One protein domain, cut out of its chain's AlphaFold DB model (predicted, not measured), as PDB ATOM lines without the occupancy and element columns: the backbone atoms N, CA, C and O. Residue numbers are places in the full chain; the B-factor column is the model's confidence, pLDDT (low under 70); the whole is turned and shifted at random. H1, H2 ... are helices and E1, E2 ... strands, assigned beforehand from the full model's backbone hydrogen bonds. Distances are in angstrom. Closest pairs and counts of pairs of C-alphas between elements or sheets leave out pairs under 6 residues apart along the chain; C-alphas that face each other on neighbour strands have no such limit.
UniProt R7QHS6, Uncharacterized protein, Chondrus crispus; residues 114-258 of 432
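AT A GLANCE: This is residues 114 to 258 of the 432 residues of an uncharacterized protein of Chondrus crispus (UniProt R7QHS6). One sheet of seven strands has both helices, H1 and H2, over one of its faces, and its other face has no named helix; a two-strand ribbon, E1 with E9, packs beside H1 through E9. From the ribbon, E1 runs on into E2 at one edge of the sheet, and residues 127 to 136 pass from there to the other edge, E3. The printed part has 145 residues with two named helices and nine named strands, E1 to E8, then H1, H2 and E9, a mixed class of helices and strands. The large sheet has the order E2, E8, E7, E6, E5, E4, E3 and is antiparallel from E8 to E3, with E2 meeting E8 only at a point. The whole is compact, with a radius of gyration of the C-alphas of 14.9 A and spans of 46 by 37 by 30 A.

HOW THE PARTS SIT: E1, residues 116 to 121, runs on into E2, residues 124 to 126, at 73 degrees across a break of 2 residues. E3 is residues 137 to 142, E4 150 to 157, E5 160 to 164, E6 168 to 173, E7 180 to 185 and E8 196 to 199; they form a meander, each strand the antiparallel neighbour of the one before, and each successive pair is a hairpin. Backbone atoms within hydrogen-bond range are N 139 and O 154 at 2.8 A between E3 and E4, N 155 and O 162 at 2.8 A between E4 and E5, N 163 and O 170 at 2.8 A between E5 and E6, N 171 and O 182 at 2.9 A between E6 and E7, and N 181 and O 198 at 2.9 A between E7 and E8. E2 and E3 are the edge strands; C-alphas 125 and 198, of E2 and E8, face each other at 4.7 A. H1, residues 205 to 219, is on this sheet at a height of 9.3 A, over E6 and along the strands, at 8 degrees to E6 on the local plane; the closest C-alphas of H1 and E6 are those of Gln 216 and Val 170, 6.5 A apart. H2, residues 222 to 233, is on the same face at a height of 6.9 A, over E7 and only just over E8, with 3 of its C-alphas falling on E8. It runs slantwise to the strands, at 51 degrees to E7 on the local plane, and its closest C-alpha pair with E7 is Ser 229 and Ile 183, 6.3 A. H1 and H2 only just touch, with 3 pairs of C-alphas within 8 A, and only at the corner by their link, with residues 218 to 219 and 224 to 225 alone; the closest are the C-alphas of Ala 219 and Leu 225, 4.5 A. They run opposite ways at a steep tilt of 56 degrees. E9, residues 241 to 246, is the antiparallel neighbour of E1, with N 118 and O 244 within hydrogen-bond range at 2.9 A. H1 and E9 have 10 pairs of C-alphas within 8 A, the closest being Ala 214 and Trp 246, 5.1 A. E9 is apart from E3 to E8. In H1 and H2 every O i to N i+4 pair is within hydrogen-bond range.

IN THESE COORDINATES: E1 begins at C-alpha 116, (188.443, 129.875, 114.888), and is 15.9 A long. E4, the longest strand by residues, measures 20.6 A, and E3, E6 and E7 measure 16.6, 16.4 and 16.9 A. H1 is 20.8 A from C-alpha 205, (172.961, 116.082, 112.403), to C-alpha 219, and H2 is 16.0 A. E9, 14.8 A, ends at C-alpha 246, (183.540, 128.642, 113.234).

THE WHOLE: The C-alphas of Ala 146 and Asp 236 are the two farthest apart, 46.8 A, while those of Met 114 and Ser 258, the first and last printed, are 6.1 A apart. The printed part has no cut and no long link. Residues 247 to 258 hold no named element. The mean pLDDT of the printed part is 76.9, and 39 residues are under 70, among them 133 to 153 and 186 to 194.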
ATOM      1  N   MET A 114     184.016 135.693 118.571       65.62
ATOM      2  CA  MET A 114     185.303 135.046 118.322       65.62
ATOM      3  C   MET A 114     185.132 133.908 117.306       65.62
ATOM      4  O   MET A 114     184.204 133.101 117.410       65.62
ATOM      5  N   GLN A 115     186.030 133.851 116.322       73.88
ATOM      6  CA  GLN A 115     186.041 132.830 115.277       73.88
ATOM      7  C   GLN A 115     187.375 132.083 115.274       73.88
ATOM      8  O   GLN A 115     188.433 132.674 115.485       73.88
ATOM      9  N   HIS A 116     187.314 130.788 114.989       74.56
ATOM     10  CA  HIS A 116     188.443 129.875 114.888       74.56
ATOM     11  C   HIS A 116     188.489 129.251 113.495       74.56
ATOM     12  O   HIS A 116     187.445 129.015 112.885       74.56
ATOM     13  N   ASP A 117     189.697 128.957 113.022       85.06
ATOM     14  CA  ASP A 117     189.904 128.113 111.848       85.06
ATOM     15  C   ASP A 117     189.741 126.646 112.236       85.06
ATOM     16  O   ASP A 117     190.446 126.136 113.106       85.06
ATOM     17  N   VAL A 118     188.795 125.974 111.587       88.00
ATOM     18  CA  VAL A 118     188.506 124.554 111.775       88.00
ATOM     19  C   VAL A 118     188.637 123.867 110.424       88.00
ATOM     20  O   VAL A 118     188.000 124.269 109.454       88.00
ATOM     21  N   VAL A 119     189.458 122.823 110.346       94.50
ATOM     22  CA  VAL A 119     189.570 122.004 109.133       94.50
ATOM     23  C   VAL A 119     188.429 120.997 109.120       94.50
ATOM     24  O   VAL A 119     188.276 120.203 110.049       94.50
ATOM     25  N   VAL A 120     187.619 121.029 108.067       94.06
ATOM     26  CA  VAL A 120     186.464 120.149 107.898       94.06
ATOM     27  C   VAL A 120     186.607 119.399 106.588       94.06
ATOM     28  O   VAL A 120     186.650 120.003 105.521       94.06
ATOM     29  N   ASP A 121     186.644 118.072 106.661       94.69
ATOM     30  CA  ASP A 121     186.504 117.225 105.477       94.69
ATOM     31  C   ASP A 121     185.025 117.165 105.080       94.69
ATOM     32  O   ASP A 121     184.207 116.599 105.808       94.69
ATOM     33  N   PHE A 122     184.653 117.747 103.945       94.94
ATOM     34  CA  PHE A 122     183.281 117.671 103.428       94.94
ATOM     35  C   PHE A 122     182.992 116.364 102.671       94.94
ATOM     36  O   PHE A 122     181.842 116.095 102.321       94.94
ATOM     37  N   GLY A 123     184.005 115.512 102.495       94.19
ATOM     38  CA  GLY A 123     183.890 114.181 101.924       94.19
ATOM     39  C   GLY A 123     184.128 114.118 100.422       94.19
ATOM     40  O   GLY A 123     184.855 114.919  99.829       94.19
ATOM     41  N   GLN A 124     183.512 113.112  99.810       93.69
ATOM     42  CA  GLN A 124     183.707 112.778  98.405       93.69
ATOM     43  C   GLN A 124     182.793 113.605  97.512       93.69
ATOM     44  O   GLN A 124     181.748 114.086  97.950       93.69
ATOM     45  N   ARG A 125     183.187 113.773  96.250       91.56
ATOM     46  CA  ARG A 125     182.356 114.431  95.242       91.56
ATOM     47  C   ARG A 125     181.016 113.713  95.117       91.56
ATOM     48  O   ARG A 125     180.972 112.492  94.993       91.56
ATOM     49  N   SER A 126     179.941 114.486  95.137       90.94
ATOM     50  CA  SER A 126     178.596 114.002  94.859       90.94
ATOM     51  C   SER A 126     177.931 114.907  93.835       90.94
ATOM     52  O   SER A 126     178.227 116.094  93.774       90.94
ATOM     53  N   ASP A 127     177.018 114.345  93.050       88.00
ATOM     54  CA  ASP A 127     176.150 115.097  92.141       88.00
ATOM     55  C   ASP A 127     174.688 114.767  92.502       88.00
ATOM     56  O   ASP A 127     174.021 113.998  91.807       88.00
ATOM     57  N   PRO A 128     174.205 115.238  93.670       85.81
ATOM     58  CA  PRO A 128     172.868 114.918  94.144       85.81
ATOM     59  C   PRO A 128     171.806 115.548  93.236       85.81
ATOM     60  O   PRO A 128     171.924 116.704  92.829       85.81
ATOM     61  N   ASP A 129     170.729 114.807  92.976       81.81
ATOM     62  CA  ASP A 129     169.560 115.328  92.266       81.81
ATOM     63  C   ASP A 129     168.823 116.358  93.141       81.81
ATOM     64  O   ASP A 129     168.153 116.022  94.125       81.81
ATOM     65  N   ILE A 130     168.990 117.639  92.812       77.31
ATOM     66  CA  ILE A 130     168.397 118.748  93.561       77.31
ATOM     67  C   ILE A 130     167.003 119.038  93.015       77.31
ATOM     68  O   ILE A 130     166.820 119.759  92.033       77.31
ATOM     69  N   LYS A 131     165.992 118.541  93.726       76.94
ATOM     70  CA  LYS A 131     164.582 118.826  93.441       76.94
ATOM     71  C   LYS A 131     164.199 120.218  93.937       76.94
ATOM     72  O   LYS A 131     163.601 120.353  95.005       76.94
ATOM     73  N   TRP A 132     164.539 121.258  93.178       73.62
ATOM     74  CA  TRP A 132     164.234 122.660  93.515       73.62
ATOM     75  C   TRP A 132     162.745 122.919  93.770       73.62
ATOM     76  O   TRP A 132     162.395 123.734  94.616       73.62
ATOM     77  N   GLU A 133     161.874 122.160  93.111       67.69
ATOM     78  CA  GLU A 133     160.417 122.177  93.295       67.69
ATOM     79  C   GLU A 133     159.981 121.820  94.729       67.69
ATOM     80  O   GLU A 133     158.893 122.187  95.160       67.69
ATOM     81  N   SER A 134     160.829 121.120  95.492       65.12
ATOM     82  CA  SER A 134     160.551 120.733  96.883       65.12
ATOM     83  C   SER A 134     160.827 121.839  97.909       65.12
ATOM     84  O   SER A 134     160.553 121.654  99.098       65.12
ATOM     85  N   VAL A 135     161.367 122.984  97.480       65.69
ATOM     86  CA  VAL A 135     161.575 124.160  98.331       65.69
ATOM     87  C   VAL A 135     160.236 124.862  98.543       65.69
ATOM     88  O   VAL A 135     159.673 125.450  97.624       65.69
ATOM     89  N   GLN A 136     159.731 124.822  99.774       56.75
ATOM     90  CA  GLN A 136     158.394 125.327 100.106       56.75
ATOM     91  C   GLN A 136     158.432 126.689 100.797       56.75
ATOM     92  O   GLN A 136     157.516 127.492 100.643       56.75
ATOM     93  N   VAL A 137     159.485 126.960 101.570       62.69
ATOM     94  CA  VAL A 137     159.560 128.133 102.444       62.69
ATOM     95  C   VAL A 137     160.710 129.031 102.023       62.69
ATOM     96  O   VAL A 137     161.834 128.566 101.837       62.69
ATOM     97  N   TRP A 138     160.415 130.328 101.939       55.00
ATOM     98  CA  TRP A 138     161.349 131.387 101.576       55.00
ATOM     99  C   TRP A 138     161.382 132.417 102.699       55.00
ATOM    100  O   TRP A 138     160.345 132.951 103.095       55.00
ATOM    101  N   ARG A 139     162.572 132.703 103.226       50.31
ATOM    102  CA  ARG A 139     162.780 133.726 104.249       50.31
ATOM    103  C   ARG A 139     163.888 134.669 103.817       50.31
ATOM    104  O   ARG A 139     165.023 134.256 103.598       50.31
ATOM    105  N   PHE A 140     163.552 135.946 103.754       55.09
ATOM    106  CA  PHE A 140     164.489 137.021 103.466       55.09
ATOM    107  C   PHE A 140     164.924 137.668 104.780       55.09
ATOM    108  O   PHE A 140     164.084 138.065 105.590       55.09
ATOM    109  N   LEU A 141     166.232 137.741 105.014       51.03
ATOM    110  CA  LEU A 141     166.807 138.395 106.185       51.03
ATOM    111  C   LEU A 141     167.461 139.709 105.753       51.03
ATOM    112  O   LEU A 141     168.308 139.729 104.856       51.03
ATOM    113  N   SER A 142     167.044 140.805 106.390       43.84
ATOM    114  CA  SER A 142     167.612 142.135 106.160       43.84
ATOM    115  C   SER A 142     168.859 142.342 107.017       43.84
ATOM    116  O   SER A 142     168.829 142.028 108.207       43.84
ATOM    117  N   ALA A 143     169.920 142.919 106.444       42.00
ATOM    118  CA  ALA A 143     171.124 143.302 107.192       42.00
ATOM    119  C   ALA A 143     170.856 144.429 108.204       42.00
ATOM    120  O   ALA A 143     171.534 144.523 109.224       42.00
ATOM    121  N   SER A 144     169.861 145.288 107.957       37.06
ATOM    122  CA  SER A 144     169.411 146.278 108.940       37.06
ATOM    123  C   SER A 144     167.951 146.673 108.732       37.06
ATOM    124  O   SER A 144     167.450 146.712 107.605       37.06
ATOM    125  N   GLN A 145     167.252 147.002 109.823       36.12
ATOM    126  CA  GLN A 145     165.881 147.527 109.753       36.12
ATOM    127  C   GLN A 145     165.819 148.881 109.022       36.12
ATOM    128  O   GLN A 145     164.825 149.181 108.374       36.12
ATOM    129  N   ALA A 146     166.897 149.672 109.078       27.75
ATOM    130  CA  ALA A 146     166.955 151.015 108.503       27.75
ATOM    131  C   ALA A 146     167.136 151.042 106.974       27.75
ATOM    132  O   ALA A 146     166.693 151.985 106.326       27.75
ATOM    133  N   THR A 147     167.791 150.034 106.386       35.00
ATOM    134  CA  THR A 147     168.065 150.007 104.934       35.00
ATOM    135  C   THR A 147     167.101 149.121 104.152       35.00
ATOM    136  O   THR A 147     167.023 149.253 102.933       35.00
ATOM    137  N   GLY A 148     166.395 148.199 104.822       36.03
ATOM    138  CA  GLY A 148     165.539 147.203 104.166       36.03
ATOM    139  C   GLY A 148     166.292 146.288 103.188       36.03
ATOM    140  O   GLY A 148     165.667 145.581 102.400       36.03
ATOM    141  N   ARG A 149     167.634 146.317 103.201       40.69
ATOM    142  CA  ARG A 149     168.481 145.568 102.278       40.69
ATOM    143  C   ARG A 149     168.465 144.100 102.678       40.69
ATOM    144  O   ARG A 149     169.075 143.712 103.673       40.69
ATOM    145  N   ILE A 150     167.795 143.296 101.858       43.62
ATOM    146  CA  ILE A 150     167.887 141.840 101.912       43.62
ATOM    147  C   ILE A 150     169.348 141.457 101.673       43.62
ATOM    148  O   ILE A 150     169.923 141.770 100.625       43.62
ATOM    149  N   ASP A 151     169.932 140.797 102.661       55.28
ATOM    150  CA  ASP A 151     171.334 140.388 102.662       55.28
ATOM    151  C   ASP A 151     171.474 138.869 102.545       55.28
ATOM    152  O   ASP A 151     172.431 138.355 101.959       55.28
ATOM    153  N   ARG A 152     170.471 138.138 103.053       59.19
ATOM    154  CA  ARG A 152     170.434 136.678 103.003       59.19
ATOM    155  C   ARG A 152     169.063 136.158 102.605       59.19
ATOM    156  O   ARG A 152     168.030 136.636 103.078       59.19
ATOM    157  N   LEU A 153     169.083 135.132 101.771       63.81
ATOM    158  CA  LEU A 153     167.943 134.322 101.386       63.81
ATOM    159  C   LEU A 153     168.093 132.946 102.033       63.81
ATOM    160  O   LEU A 153     169.112 132.285 101.854       63.81
ATOM    161  N   ILE A 154     167.068 132.505 102.754       70.31
ATOM    162  CA  ILE A 154     166.961 131.138 103.259       70.31
ATOM    163  C   ILE A 154     165.783 130.471 102.562       70.31
ATOM    164  O   ILE A 154     164.655 130.954 102.613       70.31
ATOM    165  N   MET A 155     166.063 129.344 101.932       71.81
ATOM    166  CA  MET A 155     165.100 128.468 101.290       71.81
ATOM    167  C   MET A 155     165.086 127.139 102.040       71.81
ATOM    168  O   MET A 155     166.142 126.557 102.290       71.81
ATOM    169  N   SER A 156     163.913 126.633 102.400       76.88
ATOM    170  CA  SER A 156     163.802 125.337 103.075       76.88
ATOM    171  C   SER A 156     162.673 124.482 102.517       76.88
ATOM    172  O   SER A 156     161.582 124.967 102.218       76.88
ATOM    173  N   GLY A 157     162.952 123.188 102.417       81.31
ATOM    174  CA  GLY A 157     162.015 122.122 102.100       81.31
ATOM    175  C   GLY A 157     162.319 120.874 102.940       81.31
ATOM    176  O   GLY A 157     163.253 120.891 103.744       81.31
ATOM    177  N   PRO A 158     161.573 119.773 102.750       83.12
ATOM    178  CA  PRO A 158     161.685 118.575 103.591       83.12
ATOM    179  C   PRO A 158     163.096 117.972 103.640       83.12
ATOM    180  O   PRO A 158     163.564 117.566 104.696       83.12
ATOM    181  N   ASN A 159     163.799 117.966 102.503       88.12
ATOM    182  CA  ASN A 159     165.112 117.329 102.361       88.12
ATOM    183  C   ASN A 159     166.208 118.294 101.905       88.12
ATOM    184  O   ASN A 159     167.311 117.856 101.585       88.12
ATOM    185  N   ILE A 160     165.921 119.593 101.864       86.75
ATOM    186  CA  ILE A 160     166.859 120.597 101.373       86.75
ATOM    187  C   ILE A 160     166.758 121.875 102.191       86.75
ATOM    188  O   ILE A 160     165.677 122.360 102.524       86.75
ATOM    189  N   THR A 161     167.908 122.438 102.520       88.19
ATOM    190  CA  THR A 161     168.001 123.782 103.076       88.19
ATOM    191  C   THR A 161     169.078 124.522 102.316       88.19
ATOM    192  O   THR A 161     170.186 124.020 102.169       88.19
ATOM    193  N   VAL A 162     168.754 125.705 101.819       82.25
ATOM    194  CA  VAL A 162     169.669 126.531 101.045       82.25
ATOM    195  C   VAL A 162     169.751 127.895 101.701       82.25
ATOM    196  O   VAL A 162     168.736 128.499 102.039       82.25
ATOM    197  N   ALA A 163     170.970 128.369 101.891       79.50
ATOM    198  CA  ALA A 163     171.267 129.701 102.370       79.50
ATOM    199  C   ALA A 163     172.116 130.406 101.315       79.50
ATOM    200  O   ALA A 163     173.173 129.918 100.920       79.50
ATOM    201  N   GLY A 164     171.637 131.547 100.839       73.19
ATOM    202  CA  GLY A 164     172.302 132.336  99.815       73.19
ATOM    203  C   GLY A 164     172.465 133.784 100.226       73.19
ATOM    204  O   GLY A 164     171.678 134.324 101.003       73.19
ATOM    205  N   SER A 165     173.479 134.411  99.655       69.25
ATOM    206  CA  SER A 165     173.634 135.859  99.602       69.25
ATOM    207  C   SER A 165     173.770 136.273  98.131       69.25
ATOM    208  O   SER A 165     173.518 135.487  97.216       69.25
ATOM    209  N   ARG A 166     174.176 137.516  97.877       61.94
ATOM    210  CA  ARG A 166     174.453 138.013  96.524       61.94
ATOM    211  C   ARG A 166     175.616 137.270  95.865       61.94
ATOM    212  O   ARG A 166     175.593 137.056  94.662       61.94
ATOM    213  N   ILE A 167     176.606 136.855  96.657       63.44
ATOM    214  CA  ILE A 167     177.864 136.286  96.150       63.44
ATOM    215  C   ILE A 167     177.926 134.757  96.212       63.44
ATOM    216  O   ILE A 167     178.655 134.149  95.436       63.44
ATOM    217  N   TYR A 168     177.157 134.114  97.092       78.50
ATOM    218  CA  TYR A 168     177.220 132.667  97.293       78.50
ATOM    219  C   TYR A 168     175.837 132.037  97.418       78.50
ATOM    220  O   TYR A 168     174.869 132.676  97.829       78.50
ATOM    221  N   LEU A 169     175.780 130.740  97.138       82.25
ATOM    222  CA  LEU A 169     174.689 129.854  97.506       82.25
ATOM    223  C   LEU A 169     175.296 128.604  98.150       82.25
ATOM    224  O   LEU A 169     176.108 127.927  97.525       82.25
ATOM    225  N   VAL A 170     174.925 128.309  99.394       90.38
ATOM    226  CA  VAL A 170     175.289 127.063 100.078       90.38
ATOM    227  C   VAL A 170     174.016 126.263 100.309       90.38
ATOM    228  O   VAL A 170     173.027 126.801 100.805       90.38
ATOM    229  N   ALA A 171     174.033 124.976  99.991       90.75
ATOM    230  CA  ALA A 171     172.920 124.072 100.241       90.75
ATOM    231  C   ALA A 171     173.350 122.889 101.102       90.75
ATOM    232  O   ALA A 171     174.469 122.404 100.989       90.75
ATOM    233  N   VAL A 172     172.435 122.392 101.922       94.69
ATOM    234  CA  VAL A 172     172.513 121.073 102.541       94.69
ATOM    235  C   VAL A 172     171.335 120.240 102.055       94.69
ATOM    236  O   VAL A 172     170.176 120.656 102.136       94.69
ATOM    237  N   ILE A 173     171.640 119.065 101.523       93.12
ATOM    238  CA  ILE A 173     170.688 118.111 100.967       93.12
ATOM    239  C   ILE A 173     170.733 116.877 101.858       93.12
ATOM    240  O   ILE A 173     171.760 116.213 101.962       93.12
ATOM    241  N   ARG A 174     169.616 116.588 102.522       91.62
ATOM    242  CA  ARG A 174     169.451 115.433 103.417       91.62
ATOM    243  C   ARG A 174     168.939 114.192 102.679       91.62
ATOM    244  O   ARG A 174     169.009 113.095 103.217       91.62
ATOM    245  N   GLY A 175     168.411 114.369 101.467       76.88
ATOM    246  CA  GLY A 175     167.913 113.276 100.635       76.88
ATOM    247  C   GLY A 175     169.050 112.506  99.963       76.88
ATOM    248  O   GLY A 175     169.925 113.116  99.356       76.88
ATOM    249  N   GLY A 176     169.020 111.175 100.052       78.69
ATOM    250  CA  GLY A 176     170.015 110.281  99.450       78.69
ATOM    251  C   GLY A 176     170.633 109.304 100.459       78.69
ATOM    252  O   GLY A 176     170.223 109.278 101.619       78.69
ATOM    253  N   PRO A 177     171.614 108.486 100.035       82.69
ATOM    254  CA  PRO A 177     172.305 107.543 100.920       82.69
ATOM    255  C   PRO A 177     173.191 108.250 101.956       82.69
ATOM    256  O   PRO A 177     173.404 107.730 103.050       82.69
ATOM    257  N   GLN A 178     173.710 109.433 101.615       91.38
ATOM    258  CA  GLN A 178     174.464 110.303 102.511       91.38
ATOM    259  C   GLN A 178     174.060 111.760 102.266       91.38
ATOM    260  O   GLN A 178     173.845 112.142 101.111       91.38
ATOM    261  N   PRO A 179     173.973 112.584 103.320       93.81
ATOM    262  CA  PRO A 179     173.715 114.001 103.148       93.81
ATOM    263  C   PRO A 179     174.885 114.679 102.423       93.81
ATOM    264  O   PRO A 179     176.056 114.352 102.635       93.81
ATOM    265  N   SER A 180     174.551 115.643 101.572       95.19
ATOM    266  CA  SER A 180     175.513 116.414 100.783       95.19
ATOM    267  C   SER A 180     175.457 117.886 101.162       95.19
ATOM    268  O   SER A 180     174.373 118.436 101.358       95.19
ATOM    269  N   ILE A 181     176.614 118.531 101.236       96.31
ATOM    270  CA  ILE A 181     176.727 119.986 101.334       96.31
ATOM    271  C   ILE A 181     177.258 120.488 100.000       96.31
ATOM    272  O   ILE A 181     178.200 119.925  99.448       96.31
ATOM    273  N   CYS A 182     176.637 121.533  99.473       93.38
ATOM    274  CA  CYS A 182     176.962 122.093  98.178       93.38
ATOM    275  C   CYS A 182     177.275 123.575  98.286       93.38
ATOM    276  O   CYS A 182     176.666 124.279  99.090       93.38
ATOM    277  N   ILE A 183     178.171 124.050  97.429       92.31
ATOM    278  CA  ILE A 183     178.522 125.461  97.318       92.31
ATOM    279  C   ILE A 183     178.490 125.910  95.862       92.31
ATOM    280  O   ILE A 183     178.840 125.168  94.941       92.31
ATOM    281  N   HIS A 184     178.058 127.144  95.650       85.12
ATOM    282  CA  HIS A 184     178.062 127.792  94.352       85.12
ATOM    283  C   HIS A 184     178.442 129.261  94.511       85.12
ATOM    284  O   HIS A 184     177.795 130.006  95.252       85.12
ATOM    285  N   ALA A 185     179.486 129.677  93.798       77.62
ATOM    286  CA  ALA A 185     179.863 131.076  93.674       77.62
ATOM    287  C   ALA A 185     178.987 131.740  92.603       77.62
ATOM    288  O   ALA A 185     179.074 131.401  91.420       77.62
ATOM    289  N   ARG A 186     178.124 132.675  93.015       64.62
ATOM    290  CA  ARG A 186     177.282 133.443  92.089       64.62
ATOM    291  C   ARG A 186     178.172 134.423  91.311       64.62
ATOM    292  O   ARG A 186     179.033 135.072  91.894       64.62
ATOM    293  N   GLY A 187     177.988 134.503  89.989       53.69
ATOM    294  CA  GLY A 187     178.821 135.318  89.085       53.69
ATOM    295  C   GLY A 187     179.657 134.531  88.064       53.69
ATOM    296  O   GLY A 187     180.343 135.135  87.243       53.69
ATOM    297  N   ARG A 188     179.581 133.191  88.056       46.69
ATOM    298  CA  ARG A 188     180.168 132.358  86.994       46.69
ATOM    299  C   ARG A 188     179.294 132.443  85.729       46.69
ATOM    300  O   ARG A 188     178.295 131.740  85.603       46.69
ATOM    301  N   LEU A 189     179.641 133.357  84.824       37.19
ATOM    302  CA  LEU A 189     179.122 133.394  83.456       37.19
ATOM    303  C   LEU A 189     179.697 132.181  82.710       37.19
ATOM    304  O   LEU A 189     180.912 132.072  82.609       37.19
ATOM    305  N   GLU A 190     178.810 131.313  82.216       34.72
ATOM    306  CA  GLU A 190     179.024 130.176  81.295       34.72
ATOM    307  C   GLU A 190     178.798 128.769  81.889       34.72
ATOM    308  O   GLU A 190     179.571 128.230  82.679       34.72
ATOM    309  N   GLY A 191     177.714 128.138  81.422       37.00
ATOM    310  CA  GLY A 191     177.735 126.740  80.977       37.00
ATOM    311  C   GLY A 191     177.592 125.615  82.003       37.00
ATOM    312  O   GLY A 191     177.439 124.473  81.584       37.00
ATOM    313  N   GLY A 192     177.597 125.885  83.309       36.44
ATOM    314  CA  GLY A 192     177.467 124.843  84.331       36.44
ATOM    315  C   GLY A 192     176.275 125.056  85.255       36.44
ATOM    316  O   GLY A 192     176.388 125.771  86.248       36.44
ATOM    317  N   ASN A 193     175.161 124.373  84.992       47.50
ATOM    318  CA  ASN A 193     174.264 123.969  86.073       47.50
ATOM    319  C   ASN A 193     175.096 123.130  87.049       47.50
ATOM    320  O   ASN A 193     175.411 121.983  86.753       47.50
ATOM    321  N   GLY A 194     175.506 123.689  88.180       68.31
ATOM    322  CA  GLY A 194     176.248 122.906  89.153       68.31
ATOM    323  C   GLY A 194     176.550 123.701  90.399       68.31
ATOM    324  O   GLY A 194     177.475 124.514  90.427       68.31
ATOM    325  N   MET A 195     175.779 123.444  91.454       82.25
ATOM    326  CA  MET A 195     176.384 123.537  92.772       82.25
ATOM    327  C   MET A 195     177.430 122.431  92.855       82.25
ATOM    328  O   MET A 195     177.178 121.310  92.422       82.25
ATOM    329  N   VAL A 196     178.603 122.746  93.386       91.00
ATOM    330  CA  VAL A 196     179.625 121.732  93.614       91.00
ATOM    331  C   VAL A 196     179.319 121.093  94.955       91.00
ATOM    332  O   VAL A 196     179.308 121.789  95.971       91.00
ATOM    333  N   CYS A 197     179.021 119.798  94.954       92.44
ATOM    334  CA  CYS A 197     178.556 119.090  96.135       92.44
ATOM    335  C   CYS A 197     179.586 118.080  96.639       92.44
ATOM    336  O   CYS A 197     180.328 117.450  95.879       92.44
ATOM    337  N   ARG A 198     179.619 117.942  97.962       94.44
ATOM    338  CA  ARG A 198     180.435 116.971  98.678       94.44
ATOM    339  C   ARG A 198     179.556 116.224  99.674       94.44
ATOM    340  O   ARG A 198     178.755 116.833 100.386       94.44
ATOM    341  N   SER A 199     179.667 114.899  99.687       94.44
ATOM    342  CA  SER A 199     178.893 114.013 100.553       94.44
ATOM    343  C   SER A 199     179.790 113.259 101.515       94.44
ATOM    344  O   SER A 199     180.826 112.712 101.126       94.44
ATOM    345  N   ARG A 200     179.331 113.151 102.761       94.12
ATOM    346  CA  ARG A 200     179.906 112.248 103.754       94.12
ATOM    347  C   ARG A 200     178.858 111.800 104.753       94.12
ATOM    348  O   ARG A 200     177.839 112.456 104.970       94.12
ATOM    349  N   ARG A 201     179.183 110.731 105.474       94.19
ATOM    350  CA  ARG A 201     178.500 110.395 106.720       94.19
ATOM    351  C   ARG A 201     178.994 111.322 107.835       94.19
ATOM    352  O   ARG A 201     180.192 111.376 108.129       94.19
ATOM    353  N   TRP A 202     178.069 112.057 108.442       93.56
ATOM    354  CA  TRP A 202     178.352 112.919 109.590       93.56
ATOM    355  C   TRP A 202     178.144 112.154 110.901       93.56
ATOM    356  O   TRP A 202     177.252 111.305 110.956       93.56
ATOM    357  N   PRO A 203     178.926 112.447 111.957       92.81
ATOM    358  CA  PRO A 203     178.735 111.828 113.271       92.81
ATOM    359  C   PRO A 203     177.357 112.124 113.875       92.81
ATOM    360  O   PRO A 203     176.764 111.270 114.528       92.81
ATOM    361  N   SER A 204     176.837 113.330 113.639       93.19
ATOM    362  CA  SER A 204     175.510 113.762 114.073       93.19
ATOM    363  C   SER A 204     174.941 114.818 113.123       93.19
ATOM    364  O   SER A 204     175.683 115.482 112.392       93.19
ATOM    365  N   GLU A 205     173.618 115.005 113.154       90.06
ATOM    366  CA  GLU A 205     172.961 116.082 112.403       90.06
ATOM    367  C   GLU A 205     173.456 117.463 112.852       90.06
ATOM    368  O   GLU A 205     173.664 118.341 112.019       90.06
ATOM    369  N   MET A 206     173.730 117.642 114.148       90.44
ATOM    370  CA  MET A 206     174.274 118.895 114.672       90.44
ATOM    371  C   MET A 206     175.614 119.244 114.016       90.44
ATOM    372  O   MET A 206     175.772 120.358 113.536       90.44
ATOM    373  N   VAL A 207     176.550 118.292 113.927       92.25
ATOM    374  CA  VAL A 207     177.871 118.531 113.316       92.25
ATOM    375  C   VAL A 207     177.738 118.883 111.832       92.25
ATOM    376  O   VAL A 207     178.419 119.790 111.357       92.25
ATOM    377  N   MET A 208     176.830 118.222 111.108       94.50
ATOM    378  CA  MET A 208     176.525 118.559 109.712       94.50
ATOM    379  C   MET A 208     175.997 119.992 109.574       94.50
ATOM    380  O   MET A 208     176.426 120.731 108.688       94.50
ATOM    381  N   LEU A 209     175.064 120.393 110.440       91.06
ATOM    382  CA  LEU A 209     174.492 121.738 110.418       91.06
ATOM    383  C   LEU A 209     175.526 122.800 110.800       91.06
ATOM    384  O   LEU A 209     175.577 123.838 110.143       91.06
ATOM    385  N   SER A 210     176.382 122.529 111.786       91.06
ATOM    386  CA  SER A 210     177.512 123.394 112.134       91.06
ATOM    387  C   SER A 210     178.485 123.533 110.963       91.06
ATOM    388  O   SER A 210     178.890 124.644 110.653       91.06
ATOM    389  N   ALA A 211     178.814 122.447 110.250       93.81
ATOM    390  CA  ALA A 211     179.660 122.509 109.054       93.81
ATOM    391  C   ALA A 211     179.018 123.351 107.939       93.81
ATOM    392  O   ALA A 211     179.677 124.189 107.324       93.81
ATOM    393  N   PHE A 212     177.714 123.175 107.713       94.19
ATOM    394  CA  PHE A 212     176.934 123.978 106.770       94.19
ATOM    395  C   PHE A 212     176.925 125.470 107.144       94.19
ATOM    396  O   PHE A 212     177.024 126.328 106.268       94.19
ATOM    397  N   GLN A 213     176.815 125.803 108.431       89.94
ATOM    398  CA  GLN A 213     176.849 127.184 108.917       89.94
ATOM    399  C   GLN A 213     178.259 127.782 108.877       89.94
ATOM    400  O   GLN A 213     178.422 128.912 108.425       89.94
ATOM    401  N   ALA A 214     179.282 127.025 109.274       86.50
ATOM    402  CA  ALA A 214     180.683 127.426 109.177       86.50
ATOM    403  C   ALA A 214     181.071 127.730 107.724       86.50
ATOM    404  O   ALA A 214     181.716 128.742 107.439       86.50
ATOM    405  N   LEU A 215     180.593 126.916 106.778       92.69
ATOM    406  CA  LEU A 215     180.793 127.163 105.355       92.69
ATOM    407  C   LEU A 215     180.116 128.458 104.894       92.69
ATOM    408  O   LEU A 215     180.725 129.203 104.140       92.69
ATOM    409  N   GLN A 216     178.909 128.779 105.373       87.56
ATOM    410  CA  GLN A 216     178.260 130.065 105.067       87.56
ATOM    411  C   GLN A 216     179.046 131.264 105.610       87.56
ATOM    412  O   GLN A 216     179.175 132.268 104.915       87.56
ATOM    413  N   ILE A 217     179.568 131.170 106.839       82.19
ATOM    414  CA  ILE A 217     180.393 132.229 107.444       82.19
ATOM    415  C   ILE A 217     181.649 132.448 106.595       82.19
ATOM    416  O   ILE A 217     181.981 133.582 106.258       82.19
ATOM    417  N   THR A 218     182.301 131.356 106.203       82.00
ATOM    418  CA  THR A 218     183.530 131.370 105.398       82.00
ATOM    419  C   THR A 218     183.275 131.900 103.985       82.00
ATOM    420  O   THR A 218     183.988 132.781 103.513       82.00
ATOM    421  N   ALA A 219     182.202 131.434 103.338       82.31
ATOM    422  CA  ALA A 219     181.786 131.824 101.990       82.31
ATOM    423  C   ALA A 219     181.324 133.286 101.883       82.31
ATOM    424  O   ALA A 219     181.167 133.806 100.778       82.31
ATOM    425  N   ASN A 220     181.111 133.962 103.015       71.81
ATOM    426  CA  ASN A 220     180.832 135.392 103.034       71.81
ATOM    427  C   ASN A 220     182.047 136.233 102.595       71.81
ATOM    428  O   ASN A 220     181.892 137.398 102.236       71.81
ATOM    429  N   ASN A 221     183.249 135.651 102.601       72.50
ATOM    430  CA  ASN A 221     184.418 136.204 101.930       72.50
ATOM    431  C   ASN A 221     184.555 135.562 100.539       72.50
ATOM    432  O   ASN A 221     184.641 134.341 100.408       72.50
ATOM    433  N   TYR A 222     184.589 136.400  99.501       67.38
ATOM    434  CA  TYR A 222     184.637 135.955  98.108       67.38
ATOM    435  C   TYR A 222     185.915 135.180  97.752       67.38
ATOM    436  O   TYR A 222     185.846 134.239  96.966       67.38
ATOM    437  N   GLU A 223     187.062 135.538  98.338       71.31
ATOM    438  CA  GLU A 223     188.337 134.841  98.122       71.31
ATOM    439  C   GLU A 223     188.224 133.387  98.589       71.31
ATOM    440  O   GLU A 223     188.343 132.465  97.783       71.31
ATOM    441  N   PHE A 224     187.824 133.183  99.849       77.06
ATOM    442  CA  PHE A 224     187.615 131.845 100.404       77.06
ATOM    443  C   PHE A 224     186.514 131.062  99.675       77.06
ATOM    444  O   PHE A 224     186.640 129.852  99.484       77.06
ATOM    445  N   LEU A 225     185.437 131.723  99.237       80.94
ATOM    446  CA  LEU A 225     184.388 131.109  98.415       80.94
ATOM    447  C   LEU A 225     184.945 130.575  97.087       80.94
ATOM    448  O   LEU A 225     184.641 129.444  96.695       80.94
ATOM    449  N   TRP A 226     185.731 131.385  96.379       79.69
ATOM    450  CA  TRP A 226     186.301 131.006  95.090       79.69
ATOM    451  C   TRP A 226     187.303 129.865  95.240       79.69
ATOM    452  O   TRP A 226     187.209 128.877  94.509       79.69
ATOM    453  N   GLU A 227     188.197 129.954  96.223       83.44
ATOM    454  CA  GLU A 227     189.149 128.892  96.553       83.44
ATOM    455  C   GLU A 227     188.434 127.585  96.894       83.44
ATOM    456  O   GLU A 227     188.698 126.556  96.272       83.44
ATOM    457  N   THR A 228     187.461 127.635  97.809       89.06
ATOM    458  CA  THR A 228     186.708 126.451  98.244       89.06
ATOM    459  C   THR A 228     185.942 125.827  97.083       89.06
ATOM    460  O   THR A 228     186.018 124.621  96.862       89.06
ATOM    461  N   SER A 229     185.223 126.636  96.299       88.06
ATOM    462  CA  SER A 229     184.429 126.128  95.173       88.06
ATOM    463  C   SER A 229     185.303 125.542  94.058       88.06
ATOM    464  O   SER A 229     184.942 124.514  93.483       88.06
ATOM    465  N   SER A 230     186.471 126.136  93.790       86.62
ATOM    466  CA  SER A 230     187.440 125.646  92.801       86.62
ATOM    467  C   SER A 230     188.111 124.354  93.270       86.62
ATOM    468  O   SER A 230     188.189 123.386  92.513       86.62
ATOM    469  N   PHE A 231     188.519 124.305  94.541       88.69
ATOM    470  CA  PHE A 231     189.069 123.113  95.179       88.69
ATOM    471  C   PHE A 231     188.058 121.961  95.164       88.69
ATOM    472  O   PHE A 231     188.389 120.839  94.779       88.69
ATOM    473  N   TRP A 232     186.791 122.228  95.487       91.75
ATOM    474  CA  TRP A 232     185.743 121.210  95.434       91.75
ATOM    475  C   TRP A 232     185.400 120.783  94.007       91.75
ATOM    476  O   TRP A 232     184.920 119.667  93.823       91.75
ATOM    477  N   ALA A 233     185.594 121.635  93.001       87.31
ATOM    478  CA  ALA A 233     185.284 121.293  91.615       87.31
ATOM    479  C   ALA A 233     186.350 120.389  90.974       87.31
ATOM    480  O   ALA A 233     186.037 119.666  90.024       87.31
ATOM    481  N   SER A 234     187.584 120.421  91.487       85.44
ATOM    482  CA  SER A 234     188.697 119.620  90.974       85.44
ATOM    483  C   SER A 234     188.420 118.115  91.080       85.44
ATOM    484  O   SER A 234     187.914 117.622  92.095       85.44
ATOM    485  N   THR A 235     188.752 117.384  90.013       73.25
ATOM    486  CA  THR A 235     188.631 115.921  89.913       73.25
ATOM    487  C   THR A 235     189.654 115.177  90.758       73.25
ATOM    488  O   THR A 235     189.396 114.041  91.139       73.25
ATOM    489  N   ASP A 236     190.770 115.822  91.088       74.50
ATOM    490  CA  ASP A 236     191.910 115.177  91.752       74.50
ATOM    491  C   ASP A 236     191.708 115.054  93.273       74.50
ATOM    492  O   ASP A 236     192.464 114.379  93.968       74.50
ATOM    493  N   ASN A 237     190.657 115.686  93.803       75.69
ATOM    494  CA  ASN A 237     190.377 115.744  95.232       75.69
ATOM    495  C   ASN A 237     189.348 114.683  95.639       75.69
ATOM    496  O   ASN A 237     188.134 114.926  95.586       75.69
ATOM    497  N   GLU A 238     189.833 113.523  96.094       79.44
ATOM    498  CA  GLU A 238     188.989 112.460  96.662       79.44
ATOM    499  C   GLU A 238     188.285 112.904  97.952       79.44
ATOM    500  O   GLU A 238     187.127 112.555  98.176       79.44
ATOM    501  N   ARG A 239     188.957 113.708  98.783       87.75
ATOM    502  CA  ARG A 239     188.407 114.321 100.002       87.75
ATOM    503  C   ARG A 239     188.494 115.835  99.923       87.75
ATOM    504  O   ARG A 239     189.398 116.377  99.292       87.75
ATOM    505  N   ALA A 240     187.545 116.509 100.558       89.25
ATOM    506  CA  ALA A 240     187.406 117.958 100.500       89.25
ATOM    507  C   ALA A 240     187.713 118.581 101.865       89.25
ATOM    508  O   ALA A 240     186.828 119.135 102.519       89.25
ATOM    509  N   GLU A 241     188.969 118.481 102.299       92.94
ATOM    510  CA  GLU A 241     189.453 119.153 103.507       92.94
ATOM    511  C   GLU A 241     189.489 120.664 103.282       92.94
ATOM    512  O   GLU A 241     190.251 121.178 102.470       92.94
ATOM    513  N   THR A 242     188.605 121.375 103.973       93.62
ATOM    514  CA  THR A 242     188.385 122.810 103.794       93.62
ATOM    515  C   THR A 242     188.536 123.506 105.134       93.62
ATOM    516  O   THR A 242     187.925 123.094 106.123       93.62
ATOM    517  N   VAL A 243     189.330 124.572 105.174       92.31
ATOM    518  CA  VAL A 243     189.417 125.437 106.351       92.31
ATOM    519  C   VAL A 243     188.170 126.314 106.392       92.31
ATOM    520  O   VAL A 243     187.902 127.059 105.453       92.31
ATOM    521  N   VAL A 244     187.401 126.221 107.473       89.69
ATOM    522  CA  VAL A 244     186.207 127.040 107.694       89.69
ATOM    523  C   VAL A 244     186.312 127.824 108.994       89.69
ATOM    524  O   VAL A 244     186.906 127.374 109.972       89.69
ATOM    525  N   LYS A 245     185.689 128.999 109.014       84.00
ATOM    526  CA  LYS A 245     185.534 129.839 110.199       84.00
ATOM    527  C   LYS A 245     184.343 129.362 111.024       84.00
ATOM    528  O   LYS A 245     183.215 129.305 110.529       84.00
ATOM    529  N   TRP A 246     184.582 129.061 112.297       86.38
ATOM    530  CA  TRP A 246     183.540 128.642 113.234       86.38
ATOM    531  C   TRP A 246     183.670 129.310 114.602       86.38
ATOM    532  O   TRP A 246     184.718 129.821 114.970       86.38
ATOM    533  N   VAL A 247     182.581 129.316 115.367       77.94
ATOM    534  CA  VAL A 247     182.456 130.021 116.656       77.94
ATOM    535  C   VAL A 247     183.147 129.300 117.822       77.94
ATOM    536  O   VAL A 247     183.185 129.802 118.940       77.94
ATOM    537  N   SER A 248     183.658 128.099 117.566       75.25
ATOM    538  CA  SER A 248     184.364 127.237 118.510       75.25
ATOM    539  C   SER A 248     185.457 126.465 117.766       75.25
ATOM    540  O   SER A 248     185.447 126.399 116.537       75.25
ATOM    541  N   THR A 249     186.381 125.843 118.495       81.06
ATOM    542  CA  THR A 249     187.421 124.968 117.926       81.06
ATOM    543  C   THR A 249     186.874 123.628 117.419       81.06
ATOM    544  O   THR A 249     187.581 122.906 116.723       81.06
ATOM    545  N   SER A 250     185.622 123.291 117.752       86.69
ATOM    546  CA  SER A 250     184.929 122.078 117.311       86.69
ATOM    547  C   SER A 250     183.546 122.401 116.744       86.69
ATOM    548  O   SER A 250     182.829 123.255 117.268       86.69
ATOM    549  N   LEU A 251     183.138 121.662 115.709       87.38
ATOM    550  CA  LEU A 251     181.791 121.738 115.131       87.38
ATOM    551  C   LEU A 251     180.694 121.183 116.058       87.38
ATOM    552  O   LEU A 251     179.513 121.444 115.832       87.38
ATOM    553  N   GLU A 252     181.060 120.426 117.095       88.31
ATOM    554  CA  GLU A 252     180.114 119.907 118.096       88.31
ATOM    555  C   GLU A 252     179.587 121.002 119.033       88.31
ATOM    556  O   GLU A 252     178.562 120.834 119.696       88.31
ATOM    557  N   HIS A 253     180.275 122.141 119.097       76.38
ATOM    558  CA  HIS A 253     179.924 123.240 119.980       76.38
ATOM    559  C   HIS A 253     179.430 124.439 119.174       76.38
ATOM    560  O   HIS A 253     180.142 125.004 118.349       76.38
ATOM    561  N   VAL A 254     178.189 124.845 119.453       71.50
ATOM    562  CA  VAL A 254     177.508 125.973 118.786       71.50
ATOM    563  C   VAL A 254     177.584 127.261 119.623       71.50
ATOM    564  O   VAL A 254     177.153 128.328 119.197       71.50
ATOM    565  N   ARG A 255     178.135 127.185 120.840       69.56
ATOM    566  CA  ARG A 255     178.319 128.346 121.722       69.56
ATOM    567  C   ARG A 255     179.693 128.962 121.466       69.56
ATOM    568  O   ARG A 255     180.695 128.273 121.622       69.56
ATOM    569  N   GLY A 256     179.711 130.239 121.093       62.81
ATOM    570  CA  GLY A 256     180.927 131.034 120.935       62.81
ATOM    571  C   GLY A 256     181.120 132.042 122.064       62.81
ATOM    572  O   GLY A 256     180.242 132.232 122.908       62.81
ATOM    573  N   VAL A 257     182.278 132.697 122.061       58.38
ATOM    574  CA  VAL A 257     182.611 133.781 122.992       58.38
ATOM    575  C   VAL A 257     182.394 135.116 122.283       58.38
ATOM    576  O   VAL A 257     182.869 135.306 121.166       58.38
ATOM    577  N   SER A 258     181.670 136.032 122.924       55.47
ATOM    578  CA  SER A 258     181.556 137.414 122.452       55.47
ATOM    579  C   SER A 258     182.786 138.206 122.894       55.47
ATOM    580  O   SER A 258     183.115 138.222 124.081       55.47
TER     581      SER A 258